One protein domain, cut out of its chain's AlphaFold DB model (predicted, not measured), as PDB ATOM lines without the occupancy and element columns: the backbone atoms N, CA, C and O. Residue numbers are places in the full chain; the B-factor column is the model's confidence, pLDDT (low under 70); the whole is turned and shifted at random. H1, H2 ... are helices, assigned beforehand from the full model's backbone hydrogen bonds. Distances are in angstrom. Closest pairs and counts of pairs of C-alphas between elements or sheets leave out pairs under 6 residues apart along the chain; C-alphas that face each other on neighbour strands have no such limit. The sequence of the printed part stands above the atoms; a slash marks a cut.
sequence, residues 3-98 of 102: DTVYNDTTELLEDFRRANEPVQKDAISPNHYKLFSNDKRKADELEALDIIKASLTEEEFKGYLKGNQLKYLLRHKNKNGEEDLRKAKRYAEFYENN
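Overview. This is residues 3 to 98 of the 102 residues of an uncharacterized protein of Thermoplasmata archaeon (UniProt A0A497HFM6). Helix H3 and H4 form a hairpin, side by side, with H2 at a steep angle near the start of H3. Residues 3 to 25, with H1, stick out as a long free arm that makes the length. The printed part has 96 residues with four named helices, H1 H2 H3 H4 along the chain, and no named strand: all helix. It is extended, with a radius of gyration of the C-alphas of 20.4 A, spanning 70 by 35 by 20 A.

Along the chain. H3, residues 58 to 75, is 25.9 A long. H4 is residues 82 to 96, 21.3 A, ending at C-alpha 96 (148.949, 147.749, 144.370). H2 is residues 44 to 55, 17.1 A. H1, residues 3 to 19, 24.8 A, begins at C-alpha 3 (205.192, 124.076, 152.356).

Arrangement. H3 and H4 touch as a helical hairpin, at a shallow tilt of 17 degrees, opposite ways; their closest C-alphas, of Gln 69 and Ala 88, are 4.3 A apart. H2 and H3 are close but not clearly touching: their closest C-alphas, of Lys 53 and Phe 61, are 5.9 A apart. H1 is apart from H2, H3 and H4. Every O i to N i+4 pair is within hydrogen-bond range in H1, H3 and H4, and 7 of 8 in H2.

Size, cuts and confidence. The printed part has no cut. The link from H1 to H2, 24 residues, is long. Residues 3 to 9 and 22 to 47 have pLDDT under 70.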
ATOM      1  N   ASP A   3     206.655 124.122 152.555       54.59
ATOM      2  CA  ASP A   3     205.192 124.076 152.356       54.59
ATOM      3  C   ASP A   3     204.405 124.956 153.344       54.59
ATOM      4  O   ASP A   3     203.351 125.490 153.014       54.59
ATOM      5  N   THR A   4     204.934 125.157 154.553       53.72
ATOM      6  CA  THR A   4     204.291 125.975 155.595       53.72
ATOM      7  C   THR A   4     204.348 127.470 155.273       53.72
ATOM      8  O   THR A   4     203.397 128.186 155.553       53.72
ATOM      9  N   VAL A   5     205.432 127.938 154.640       57.56
ATOM     10  CA  VAL A   5     205.607 129.353 154.265       57.56
ATOM     11  C   VAL A   5     204.749 129.710 153.043       57.56
ATOM     12  O   VAL A   5     204.217 130.813 152.960       57.56
ATOM     13  N   TYR A   6     204.568 128.773 152.105       56.09
ATOM     14  CA  TYR A   6     203.741 128.984 150.910       56.09
ATOM     15  C   TYR A   6     202.243 129.113 151.247       56.09
ATOM     16  O   TYR A   6     201.550 129.977 150.702       56.09
ATOM     17  N   ASN A   7     201.759 128.306 152.198       58.28
ATOM     18  CA  ASN A   7     200.377 128.375 152.683       58.28
ATOM     19  C   ASN A   7     200.063 129.704 153.400       58.28
ATOM     20  O   ASN A   7     198.983 130.250 153.216       58.28
ATOM     21  N   ASP A   8     201.024 130.272 154.129       63.62
ATOM     22  CA  ASP A   8     200.852 131.544 154.852       63.62
ATOM     23  C   ASP A   8     200.686 132.740 153.885       63.62
ATOM     24  O   ASP A   8     199.786 133.571 154.002       63.62
ATOM     25  N   THR A   9     201.496 132.783 152.818       68.56
ATOM     26  CA  THR A   9     201.393 133.851 151.804       68.56
ATOM     27  C   THR A   9     200.121 133.783 150.959       68.56
ATOM     28  O   THR A   9     199.633 134.816 150.501       68.56
ATOM     29  N   THR A  10     199.579 132.582 150.735       75.56
ATOM     30  CA  THR A  10     198.337 132.402 149.970       75.56
ATOM     31  C   THR A  10     197.119 132.808 150.791       75.56
ATOM     32  O   THR A  10     196.218 133.443 150.247       75.56
ATOM     33  N   GLU A  11     197.136 132.547 152.097       77.88
ATOM     34  CA  GLU A  11     196.107 132.994 153.036       77.88
ATOM     35  C   GLU A  11     196.081 134.531 153.151       77.88
ATOM     36  O   GLU A  11     195.032 135.153 152.974       77.88
ATOM     37  N   LEU A  12     197.253 135.170 153.276       78.38
ATOM     38  CA  LEU A  12     197.395 136.635 153.254       78.38
ATOM     39  C   LEU A  12     196.895 137.279 151.950       78.38
ATOM     40  O   LEU A  12     196.276 138.346 151.975       78.38
ATOM     41  N   LEU A  13     197.167 136.655 150.799       79.81
ATOM     42  CA  LEU A  13     196.709 137.145 149.494       79.81
ATOM     43  C   LEU A  13     195.190 137.004 149.327       79.81
ATOM     44  O   LEU A  13     194.549 137.914 148.796       79.81
ATOM     45  N   GLU A  14     194.610 135.895 149.788       82.50
ATOM     46  CA  GLU A  14     193.160 135.671 149.811       82.50
ATOM     47  C   GLU A  14     192.450 136.692 150.710       82.50
ATOM     48  O   GLU A  14     191.450 137.289 150.300       82.50
ATOM     49  N   ASP A  15     192.998 136.969 151.892       82.44
ATOM     50  CA  ASP A  15     192.447 137.957 152.819       82.44
ATOM     51  C   ASP A  15     192.559 139.385 152.278       82.44
ATOM     52  O   ASP A  15     191.596 140.154 152.357       82.44
ATOM     53  N   PHE A  16     193.682 139.737 151.643       80.44
ATOM     54  CA  PHE A  16     193.830 141.026 150.968       80.44
ATOM     55  C   PHE A  16     192.839 141.178 149.807       80.44
ATOM     56  O   PHE A  16     192.272 142.258 149.618       80.44
ATOM     57  N   ARG A  17     192.585 140.106 149.043       81.62
ATOM     58  CA  ARG A  17     191.593 140.112 147.957       81.62
ATOM     59  C   ARG A  17     190.174 140.283 148.496       81.62
ATOM     60  O   ARG A  17     189.424 141.079 147.942       81.62
ATOM     61  N   ARG A  18     189.827 139.593 149.586       77.38
ATOM     62  CA  ARG A  18     188.513 139.684 150.245       77.38
ATOM     63  C   ARG A  18     188.274 141.060 150.870       77.38
ATOM     64  O   ARG A  18     187.180 141.602 150.765       77.38
ATOM     65  N   ALA A  19     189.303 141.655 151.471       76.44
ATOM     66  CA  ALA A  19     189.231 142.998 152.047       76.44
ATOM     67  C   ALA A  19     189.078 144.106 150.988       76.44
ATOM     68  O   ALA A  19     188.535 145.168 151.288       76.44
ATOM     69  N   ASN A  20     189.542 143.860 149.758       78.00
ATOM     70  CA  ASN A  20     189.475 144.804 148.639       78.00
ATOM     71  C   ASN A  20     188.456 144.396 147.561       78.00
ATOM     72  O   ASN A  20     188.470 144.951 146.459       78.00
ATOM     73  N   GLU A  21     187.574 143.438 147.854       79.81
ATOM     74  CA  GLU A  21     186.524 143.043 146.924       79.81
ATOM     75  C   GLU A  21     185.573 144.234 146.710       79.81
ATOM     76  O   GLU A  21     185.120 144.855 147.680       79.81
ATOM     77  N   PRO A  22     185.284 144.626 145.457       65.75
ATOM     78  CA  PRO A  22     184.435 145.775 145.197       65.75
ATOM     79  C   PRO A  22     183.037 145.512 145.757       65.75
ATOM     80  O   PRO A  22     182.321 144.627 145.290       65.75
ATOM     81  N   VAL A  23     182.633 146.312 146.747       64.88
ATOM     82  CA  VAL A  23     181.283 146.258 147.312       64.88
ATOM     83  C   VAL A  23     180.283 146.499 146.186       64.88
ATOM     84  O   VAL A  23     180.262 147.574 145.576       64.88
ATOM     85  N   GLN A  24     179.451 145.497 145.908       62.84
ATOM     86  CA  GLN A  24     178.377 145.605 144.934       62.84
ATOM     87  C   GLN A  24     177.425 146.722 145.387       62.84
ATOM     88  O   GLN A  24     176.717 146.599 146.383       62.84
ATOM     89  N   LYS A  25     177.453 147.864 144.692       56.47
ATOM     90  CA  LYS A  25     176.487 148.943 144.919       56.47
ATOM     91  C   LYS A  25     175.135 148.478 144.395       56.47
ATOM     92  O   LYS A  25     174.963 148.358 143.182       56.47
ATOM     93  N   ASP A  26     174.175 148.278 145.291       55.97
ATOM     94  CA  ASP A  26     172.788 148.030 144.914       55.97
ATOM     95  C   ASP A  26     172.217 149.262 144.208       55.97
ATOM     96  O   ASP A  26     171.755 150.218 144.824       55.97
ATOM     97  N   ALA A  27     172.243 149.251 142.877       57.94
ATOM     98  CA  ALA A  27     171.731 150.341 142.054       57.94
ATOM     99  C   ALA A  27     170.201 150.485 142.127       57.94
ATOM    100  O   ALA A  27     169.660 151.483 141.643       57.94
ATOM    101  N   ILE A  28     169.507 149.522 142.751       53.91
ATOM    102  CA  ILE A  28     168.109 149.675 143.170       53.91
ATOM    103  C   ILE A  28     167.977 150.803 144.190       53.91
ATOM    104  O   ILE A  28     167.036 151.559 144.057       53.91
ATOM    105  N   SER A  29     168.957 151.015 145.070       54.53
ATOM    106  CA  SER A  29     168.963 152.112 146.041       54.53
ATOM    107  C   SER A  29     170.199 153.002 145.845       54.53
ATOM    108  O   SER A  29     171.186 152.879 146.579       54.53
ATOM    109  N   PRO A  30     170.207 153.903 144.842       54.88
ATOM    110  CA  PRO A  30     171.277 154.882 144.697       54.88
ATOM    111  C   PRO A  30     171.373 155.743 145.967       54.88
ATOM    112  O   PRO A  30     170.364 156.244 146.448       54.88
ATOM    113  N   ASN A  31     172.588 155.944 146.482       53.62
ATOM    114  CA  ASN A  31     172.915 156.693 147.711       53.62
ATOM    115  C   ASN A  31     172.683 158.216 147.559       53.62
ATOM    116  O   ASN A  31     173.626 159.006 147.606       53.62
ATOM    117  N   HIS A  32     171.452 158.623 147.250       49.66
ATOM    118  CA  HIS A  32     171.095 159.981 146.843       49.66
ATOM    119  C   HIS A  32     169.721 160.437 147.356       49.66
ATOM    120  O   HIS A  32     169.037 161.150 146.646       49.66
ATOM    121  N   TYR A  33     169.353 160.132 148.600       46.06
ATOM    122  CA  TYR A  33     168.488 161.010 149.402       46.06
ATOM    123  C   TYR A  33     168.894 160.852 150.869       46.06
ATOM    124  O   TYR A  33     168.613 159.844 151.495       46.06
ATOM    125  N   LYS A  34     169.624 161.840 151.399       49.66
ATOM    126  CA  LYS A  34     169.913 161.974 152.832       49.66
ATOM    127  C   LYS A  34     169.116 163.162 153.331       49.66
ATOM    128  O   LYS A  34     169.662 164.264 153.383       49.66
ATOM    129  N   LEU A  35     167.823 162.982 153.559       50.22
ATOM    130  CA  LEU A  35     166.999 164.091 154.021       50.22
ATOM    131  C   LEU A  35     166.787 164.014 155.536       50.22
ATOM    132  O   LEU A  35     166.883 165.073 156.154       50.22
ATOM    133  N   PHE A  36     166.641 162.827 156.157       44.31
ATOM    134  CA  PHE A  36     166.312 162.779 157.594       44.31
ATOM    135  C   PHE A  36     166.945 161.683 158.487       44.31
ATOM    136  O   PHE A  36     166.679 161.720 159.690       44.31
ATOM    137  N   SER A  37     167.824 160.772 158.024       44.19
ATOM    138  CA  SER A  37     168.407 159.758 158.939       44.19
ATOM    139  C   SER A  37     169.866 159.327 158.696       44.19
ATOM    140  O   SER A  37     170.409 159.398 157.595       44.19
ATOM    141  N   ASN A  38     170.508 158.853 159.775       51.72
ATOM    142  CA  ASN A  38     171.904 158.392 159.833       51.72
ATOM    143  C   ASN A  38     172.072 156.883 159.533       51.72
ATOM    144  O   ASN A  38     173.203 156.390 159.513       51.72
ATOM    145  N   ASP A  39     170.975 156.145 159.308       51.31
ATOM    146  CA  ASP A  39     170.977 154.692 159.066       51.31
ATOM    147  C   ASP A  39     170.793 154.350 157.571       51.31
ATOM    148  O   ASP A  39     169.727 154.509 156.981       51.31
ATOM    149  N   LYS A  40     171.878 153.878 156.946       48.59
ATOM    150  CA  LYS A  40     172.135 153.913 155.491       48.59
ATOM    151  C   LYS A  40     171.489 152.808 154.644       48.59
ATOM    152  O   LYS A  40     171.760 152.747 153.450       48.59
ATOM    153  N   ARG A  41     170.754 151.854 155.228       45.12
ATOM    154  CA  ARG A  41     170.397 150.600 154.513       45.12
ATOM    155  C   ARG A  41     168.919 150.439 154.158       45.12
ATOM    156  O   ARG A  41     168.587 149.530 153.406       45.12
ATOM    157  N   LYS A  42     168.046 151.307 154.672       45.31
ATOM    158  CA  LYS A  42     166.599 151.285 154.392       45.31
ATOM    159  C   LYS A  42     165.963 152.673 154.241       45.31
ATOM    160  O   LYS A  42     164.796 152.734 153.889       45.31
ATOM    161  N   ALA A  43     166.681 153.763 154.503       48.56
ATOM    162  CA  ALA A  43     166.087 155.097 154.581       48.56
ATOM    163  C   ALA A  43     165.934 155.793 153.212       48.56
ATOM    164  O   ALA A  43     164.925 156.445 152.972       48.56
ATOM    165  N   ASP A  44     166.883 155.613 152.290       49.38
ATOM    166  CA  ASP A  44     167.065 156.560 151.177       49.38
ATOM    167  C   ASP A  44     165.930 156.563 150.122       49.38
ATOM    168  O   ASP A  44     165.480 157.632 149.711       49.38
ATOM    169  N   GLU A  45     165.422 155.405 149.671       52.03
ATOM    170  CA  GLU A  45     164.272 155.370 148.736       52.03
ATOM    171  C   GLU A  45     162.922 155.572 149.438       52.03
ATOM    172  O   GLU A  45     161.996 156.131 148.845       52.03
ATOM    173  N   LEU A  46     162.817 155.131 150.695       57.31
ATOM    174  CA  LEU A  46     161.600 155.223 151.498       57.31
ATOM    175  C   LEU A  46     161.281 156.685 151.837       57.31
ATOM    176  O   LEU A  46     160.171 157.133 151.570       57.31
ATOM    177  N   GLU A  47     162.274 157.463 152.277       67.00
ATOM    178  CA  GLU A  47     162.086 158.884 152.596       67.00
ATOM    179  C   GLU A  47     161.644 159.695 151.370       67.00
ATOM    180  O   GLU A  47     160.732 160.517 151.459       67.00
ATOM    181  N   ALA A  48     162.244 159.458 150.199       79.06
ATOM    182  CA  ALA A  48     161.888 160.201 148.992       79.06
ATOM    183  C   ALA A  48     160.474 159.864 148.496       79.06
ATOM    184  O   ALA A  48     159.720 160.767 148.126       79.06
ATOM    185  N   LEU A  49     160.100 158.580 148.494       82.00
ATOM    186  CA  LEU A  49     158.771 158.155 148.061       82.00
ATOM    187  C   LEU A  49     157.681 158.661 149.014       82.00
ATOM    188  O   LEU A  49     156.635 159.103 148.538       82.00
ATOM    189  N   ASP A  50     157.944 158.662 150.322       82.75
ATOM    190  CA  ASP A  50     157.022 159.172 151.339       82.75
ATOM    191  C   ASP A  50     156.804 160.684 151.204       82.75
ATOM    192  O   ASP A  50     155.663 161.148 151.230       82.75
ATOM    193  N   ILE A  51     157.871 161.458 150.970       84.50
ATOM    194  CA  ILE A  51     157.769 162.904 150.708       84.50
ATOM    195  C   ILE A  51     156.960 163.164 149.433       84.50
ATOM    196  O   ILE A  51     156.073 164.020 149.431       84.50
ATOM    197  N   ILE A  52     157.231 162.425 148.353       89.06
ATOM    198  CA  ILE A  52     156.486 162.552 147.093       89.06
ATOM    199  C   ILE A  52     155.012 162.205 147.311       89.06
ATOM    200  O   ILE A  52     154.143 162.951 146.870       89.06
ATOM    201  N   LYS A  53     154.715 161.118 148.028       87.94
ATOM    202  CA  LYS A  53     153.345 160.706 148.350       87.94
ATOM    203  C   LYS A  53     152.613 161.751 149.189       87.94
ATOM    204  O   LYS A  53     151.452 162.023 148.919       87.94
ATOM    205  N   ALA A  54     153.281 162.351 150.174       87.56
ATOM    206  CA  ALA A  54     152.713 163.415 151.001       87.56
ATOM    207  C   ALA A  54     152.488 164.727 150.228       87.56
ATOM    208  O   ALA A  54     151.650 165.536 150.622       87.56
ATOM    209  N   SER A  55     153.235 164.942 149.142       91.25
ATOM    210  CA  SER A  55     153.182 166.164 148.329       91.25
ATOM    211  C   SER A  55     152.172 166.104 147.181       91.25
ATOM    212  O   SER A  55     151.929 167.126 146.544       91.25
ATOM    213  N   LEU A  56     151.620 164.928 146.881       91.88
ATOM    214  CA  LEU A  56     150.748 164.687 145.733       91.88
ATOM    215  C   LEU A  56     149.357 164.238 146.183       91.88
ATOM    216  O   LEU A  56     149.192 163.604 147.225       91.88
ATOM    217  N   THR A  57     148.346 164.509 145.359       94.75
ATOM    218  CA  THR A  57     147.057 163.820 145.486       94.75
ATOM    219  C   THR A  57     147.225 162.322 145.217       94.75
ATOM    220  O   THR A  57     148.189 161.874 144.589       94.75
ATOM    221  N   GLU A  58     146.261 161.515 145.659       90.75
ATOM    222  CA  GLU A  58     146.303 160.065 145.440       90.75
ATOM    223  C   GLU A  58     146.381 159.701 143.945       90.75
ATOM    224  O   GLU A  58     147.113 158.785 143.562       90.75
ATOM    225  N   GLU A  59     145.659 160.431 143.091       94.00
ATOM    226  CA  GLU A  59     145.669 160.212 141.642       94.00
ATOM    227  C   GLU A  59     147.024 160.571 141.020       94.00
ATOM    228  O   GLU A  59     147.575 159.786 140.243       94.00
ATOM    229  N   GLU A  60     147.608 161.706 141.406       95.81
ATOM    230  CA  GLU A  60     148.936 162.122 140.946       95.81
ATOM    231  C   GLU A  60     150.017 161.136 141.389       95.81
ATOM    232  O   GLU A  60     150.880 160.765 140.591       95.81
ATOM    233  N   PHE A  61     149.953 160.652 142.631       94.19
ATOM    234  CA  PHE A  61     150.893 159.654 143.129       94.19
ATOM    235  C   PHE A  61     150.763 158.326 142.365       94.19
ATOM    236  O   PHE A  61     151.763 157.757 141.919       94.19
ATOM    237  N   LYS A  62     149.533 157.867 142.104       93.44
ATOM    238  CA  LYS A  62     149.266 156.713 141.229       93.44
ATOM    239  C   LYS A  62     149.826 156.926 139.818       93.44
ATOM    240  O   LYS A  62     150.407 156.000 139.243       93.44
ATOM    241  N   GLY A  63     149.701 158.133 139.270       96.06
ATOM    242  CA  GLY A  63     150.305 158.532 137.998       96.06
ATOM    243  C   GLY A  63     151.836 158.474 138.024       96.06
ATOM    244  O   GLY A  63     152.449 157.898 137.122       96.06
ATOM    245  N   TYR A  64     152.457 158.987 139.087       95.88
ATOM    246  CA  TYR A  64     153.904 158.936 139.309       95.88
ATOM    247  C   TYR A  64     154.428 157.493 139.337       95.88
ATOM    248  O   TYR A  64     155.423 157.183 138.671       95.88
ATOM    249  N   LEU A  65     153.751 156.590 140.053       94.88
ATOM    250  CA  LEU A  65     154.140 155.179 140.126       94.88
ATOM    251  C   LEU A  65     154.054 154.495 138.752       94.88
ATOM    252  O   LEU A  65     155.028 153.876 138.314       94.88
ATOM    253  N   LYS A  66     152.940 154.684 138.027       96.12
ATOM    254  CA  LYS A  66     152.759 154.171 136.655       96.12
ATOM    255  C   LYS A  66     153.836 154.687 135.700       96.12
ATOM    256  O   LYS A  66     154.414 153.913 134.937       96.12
ATOM    257  N   GLY A  67     154.134 155.985 135.754       97.31
ATOM    258  CA  GLY A  67     155.157 156.607 134.914       97.31
ATOM    259  C   GLY A  67     156.549 156.026 135.167       97.31
ATOM    260  O   GLY A  67     157.278 155.722 134.220       97.31
ATOM    261  N   ASN A  68     156.914 155.804 136.432       96.25
ATOM    262  CA  ASN A  68     158.194 155.189 136.781       96.25
ATOM    263  C   ASN A  68     158.276 153.721 136.352       96.25
ATOM    264  O   ASN A  68     159.295 153.326 135.783       96.25
ATOM    265  N   GLN A  69     157.215 152.939 136.554       96.69
ATOM    266  CA  GLN A  69     157.141 151.566 136.056       96.69
ATOM    267  C   GLN A  69     157.368 151.518 134.538       96.69
ATOM    268  O   GLN A  69     158.255 150.802 134.067       96.69
ATOM    269  N   LEU A  70     156.625 152.329 133.775       97.94
ATOM    270  CA  LEU A  70     156.754 152.407 132.320       97.94
ATOM    271  C   LEU A  70     158.164 152.833 131.897       97.94
ATOM    272  O   LEU A  70     158.759 152.208 131.022       97.94
ATOM    273  N   LYS A  71     158.734 153.853 132.547       96.88
ATOM    274  CA  LYS A  71     160.108 154.316 132.301       96.88
ATOM    275  C   LYS A  71     161.111 153.166 132.373       96.88
ATOM    276  O   LYS A  71     161.955 153.045 131.489       96.88
ATOM    277  N   TYR A  72     161.034 152.322 133.401       97.50
ATOM    278  CA  TYR A  72     161.961 151.199 133.545       97.50
ATOM    279  C   TYR A  72     161.694 150.079 132.531       97.50
ATOM    280  O   TYR A  72     162.641 149.555 131.942       97.50
ATOM    281  N   LEU A  73     160.427 149.789 132.223       96.94
ATOM    282  CA  LEU A  73     160.074 148.864 131.142       96.94
ATOM    283  C   LEU A  73     160.574 149.337 129.772       96.94
ATOM    284  O   LEU A  73     160.962 148.514 128.954       96.94
ATOM    285  N   LEU A  74     160.622 150.635 129.494       97.31
ATOM    286  CA  LEU A  74     161.168 151.140 128.229       97.31
ATOM    287  C   LEU A  74     162.702 151.096 128.196       97.31
ATOM    288  O   LEU A  74     163.304 150.923 127.139       97.31
ATOM    289  N   ARG A  75     163.343 151.242 129.357       97.25
ATOM    290  CA  ARG A  75     164.793 151.405 129.472       97.25
ATOM    291  C   ARG A  75     165.567 150.090 129.568       97.25
ATOM    292  O   ARG A  75     166.732 150.061 129.165       97.25
ATOM    293  N   HIS A  76     164.932 149.010 130.032       96.81
ATOM    294  CA  HIS A  76     165.624 147.753 130.344       96.81
ATOM    295  C   HIS A  76     166.482 147.215 129.192       96.81
ATOM    296  O   HIS A  76     167.623 146.834 129.423       96.81
ATOM    297  N   LYS A  77     166.003 147.259 127.942       93.81
ATOM    298  CA  LYS A  77     166.757 146.724 126.793       93.81
ATOM    299  C   LYS A  77     168.040 147.498 126.477       93.81
ATOM    300  O   LYS A  77     168.959 146.921 125.912       93.81
ATOM    301  N   ASN A  78     168.095 148.782 126.835       94.94
ATOM    302  CA  ASN A  78     169.105 149.717 126.331       94.94
ATOM    303  C   ASN A  78     169.998 150.321 127.430       94.94
ATOM    304  O   ASN A  78     170.899 151.089 127.102       94.94
ATOM    305  N   LYS A  79     169.743 150.045 128.720       91.69
ATOM    306  CA  LYS A  79     170.526 150.627 129.826       91.69
ATOM    307  C   LYS A  79     170.919 149.625 130.912       91.69
ATOM    308  O   LYS A  79     172.086 149.267 130.981       91.69
ATOM    309  N   ASN A  80     169.975 149.191 131.754       90.56
ATOM    310  CA  ASN A  80     170.302 148.428 132.969       90.56
ATOM    311  C   ASN A  80     169.740 146.989 132.973       90.56
ATOM    312  O   ASN A  80     169.818 146.311 133.996       90.56
ATOM    313  N   GLY A  81     169.158 146.503 131.870       94.00
ATOM    314  CA  GLY A  81     168.711 145.110 131.752       94.00
ATOM    315  C   GLY A  81     167.727 144.692 132.847       94.00
ATOM    316  O   GLY A  81     166.760 145.390 133.154       94.00
ATOM    317  N   GLU A  82     168.001 143.547 133.467       93.75
ATOM    318  CA  GLU A  82     167.176 142.950 134.524       93.75
ATOM    319  C   GLU A  82     167.001 143.835 135.764       93.75
ATOM    320  O   GLU A  82     166.014 143.709 136.487       93.75
ATOM    321  N   GLU A  83     167.929 144.753 136.038       90.38
ATOM    322  CA  GLU A  83     167.781 145.698 137.146       90.38
ATOM    323  C   GLU A  83     166.603 146.654 136.921       90.38
ATOM    324  O   GLU A  83     165.826 146.904 137.841       90.38
ATOM    325  N   ASP A  84     166.419 147.137 135.691       95.00
ATOM    326  CA  ASP A  84     165.261 147.964 135.351       95.00
ATOM    327  C   ASP A  84     163.965 147.145 135.420       95.00
ATOM    328  O   ASP A  84     162.947 147.651 135.884       95.00
ATOM    329  N   LEU A  85     163.994 145.857 135.062       95.81
ATOM    330  CA  LEU A  85     162.831 144.981 135.245       95.81
ATOM    331  C   LEU A  85     162.467 144.810 136.728       95.81
ATOM    332  O   LEU A  85     161.291 144.892 137.083       95.81
ATOM    333  N   ARG A  86     163.461 144.650 137.613       93.44
ATOM    334  CA  ARG A  86     163.239 144.614 139.070       93.44
ATOM    335  C   ARG A  86     162.645 145.923 139.587       93.44
ATOM    336  O   ARG A  86     161.692 145.887 140.360       93.44
ATOM    337  N   LYS A  87     163.139 147.072 139.114       90.25
ATOM    338  CA  LYS A  87     162.567 148.386 139.451       90.25
ATOM    339  C   LYS A  87     161.130 148.524 138.951       90.25
ATOM    340  O   LYS A  87     160.268 148.954 139.707       90.25
ATOM    341  N   ALA A  88     160.839 148.112 137.718       94.94
ATOM    342  CA  ALA A  88     159.477 148.123 137.186       94.94
ATOM    343  C   ALA A  88     158.524 147.282 138.050       94.94
ATOM    344  O   ALA A  88     157.442 147.753 138.398       94.94
ATOM    345  N   LYS A  89     158.942 146.072 138.446       94.12
ATOM    346  CA  LYS A  89     158.173 145.221 139.362       94.12
ATOM    347  C   LYS A  89     157.924 145.922 140.700       94.12
ATOM    348  O   LYS A  89     156.794 145.947 141.170       94.12
ATOM    349  N   ARG A  90     158.950 146.556 141.271       90.00
ATOM    350  CA  ARG A  90     158.835 147.264 142.548       90.00
ATOM    351  C   ARG A  90     157.815 148.403 142.515       90.00
ATOM    352  O   ARG A  90     157.006 148.533 143.426       90.00
ATOM    353  N   TYR A  91     157.800 149.192 141.444       92.19
ATOM    354  CA  TYR A  91     156.792 150.243 141.273       92.19
ATOM    355  C   TYR A  91     155.373 149.687 141.063       92.19
ATOM    356  O   TYR A  91     154.412 150.353 141.443       92.19
ATOM    357  N   ALA A  92     155.231 148.474 140.517       92.81
ATOM    358  CA  ALA A  92     153.946 147.774 140.460       92.81
ATOM    359  C   ALA A  92     153.454 147.386 141.864       92.81
ATOM    360  O   ALA A  92     152.316 147.681 142.215       92.81
ATOM    361  N   GLU A  93     154.335 146.814 142.692       90.00
ATOM    362  CA  GLU A  93     154.034 146.462 144.090       90.00
ATOM    363  C   GLU A  93     153.612 147.701 144.898       90.00
ATOM    364  O   GLU A  93     152.648 147.657 145.661       90.00
ATOM    365  N   PHE A  94     154.287 148.838 144.706       89.31
ATOM    366  CA  PHE A  94     153.877 150.097 145.333       89.31
ATOM    367  C   PHE A  94     152.518 150.582 144.841       89.31
ATOM    368  O   PHE A  94     151.752 151.128 145.627       89.31
ATOM    369  N   TYR A  95     152.201 150.390 143.563       90.38
ATOM    370  CA  TYR A  95     150.905 150.783 143.024       90.38
ATOM    371  C   TYR A  95     149.765 149.970 143.651       90.38
ATOM    372  O   TYR A  95     148.761 150.546 144.064       90.38
ATOM    373  N   GLU A  96     149.936 148.652 143.764       89.25
ATOM    374  CA  GLU A  96     148.949 147.749 144.370       89.25
ATOM    375  C   GLU A  96     148.723 148.055 145.855       89.25
ATOM    376  O   GLU A  96     147.587 148.061 146.323       89.25
ATOM    377  N   ASN A  97     149.792 148.391 146.579       85.50
ATOM    378  CA  ASN A  97     149.734 148.666 148.012       85.50
ATOM    379  C   ASN A  97     149.530 150.155 148.352       85.50
ATOM    380  O   ASN A  97     149.735 150.557 149.496       85.50
ATOM    381  N   ASN A  98     149.160 151.011 147.390       77.19
ATOM    382  CA  ASN A  98     148.996 152.460 147.601       77.19
ATOM    383  C   ASN A  98     150.240 153.136 148.232       77.19
ATOM    384  O   ASN A  98     150.142 154.040 149.065       77.19
TER     385      ASN A  98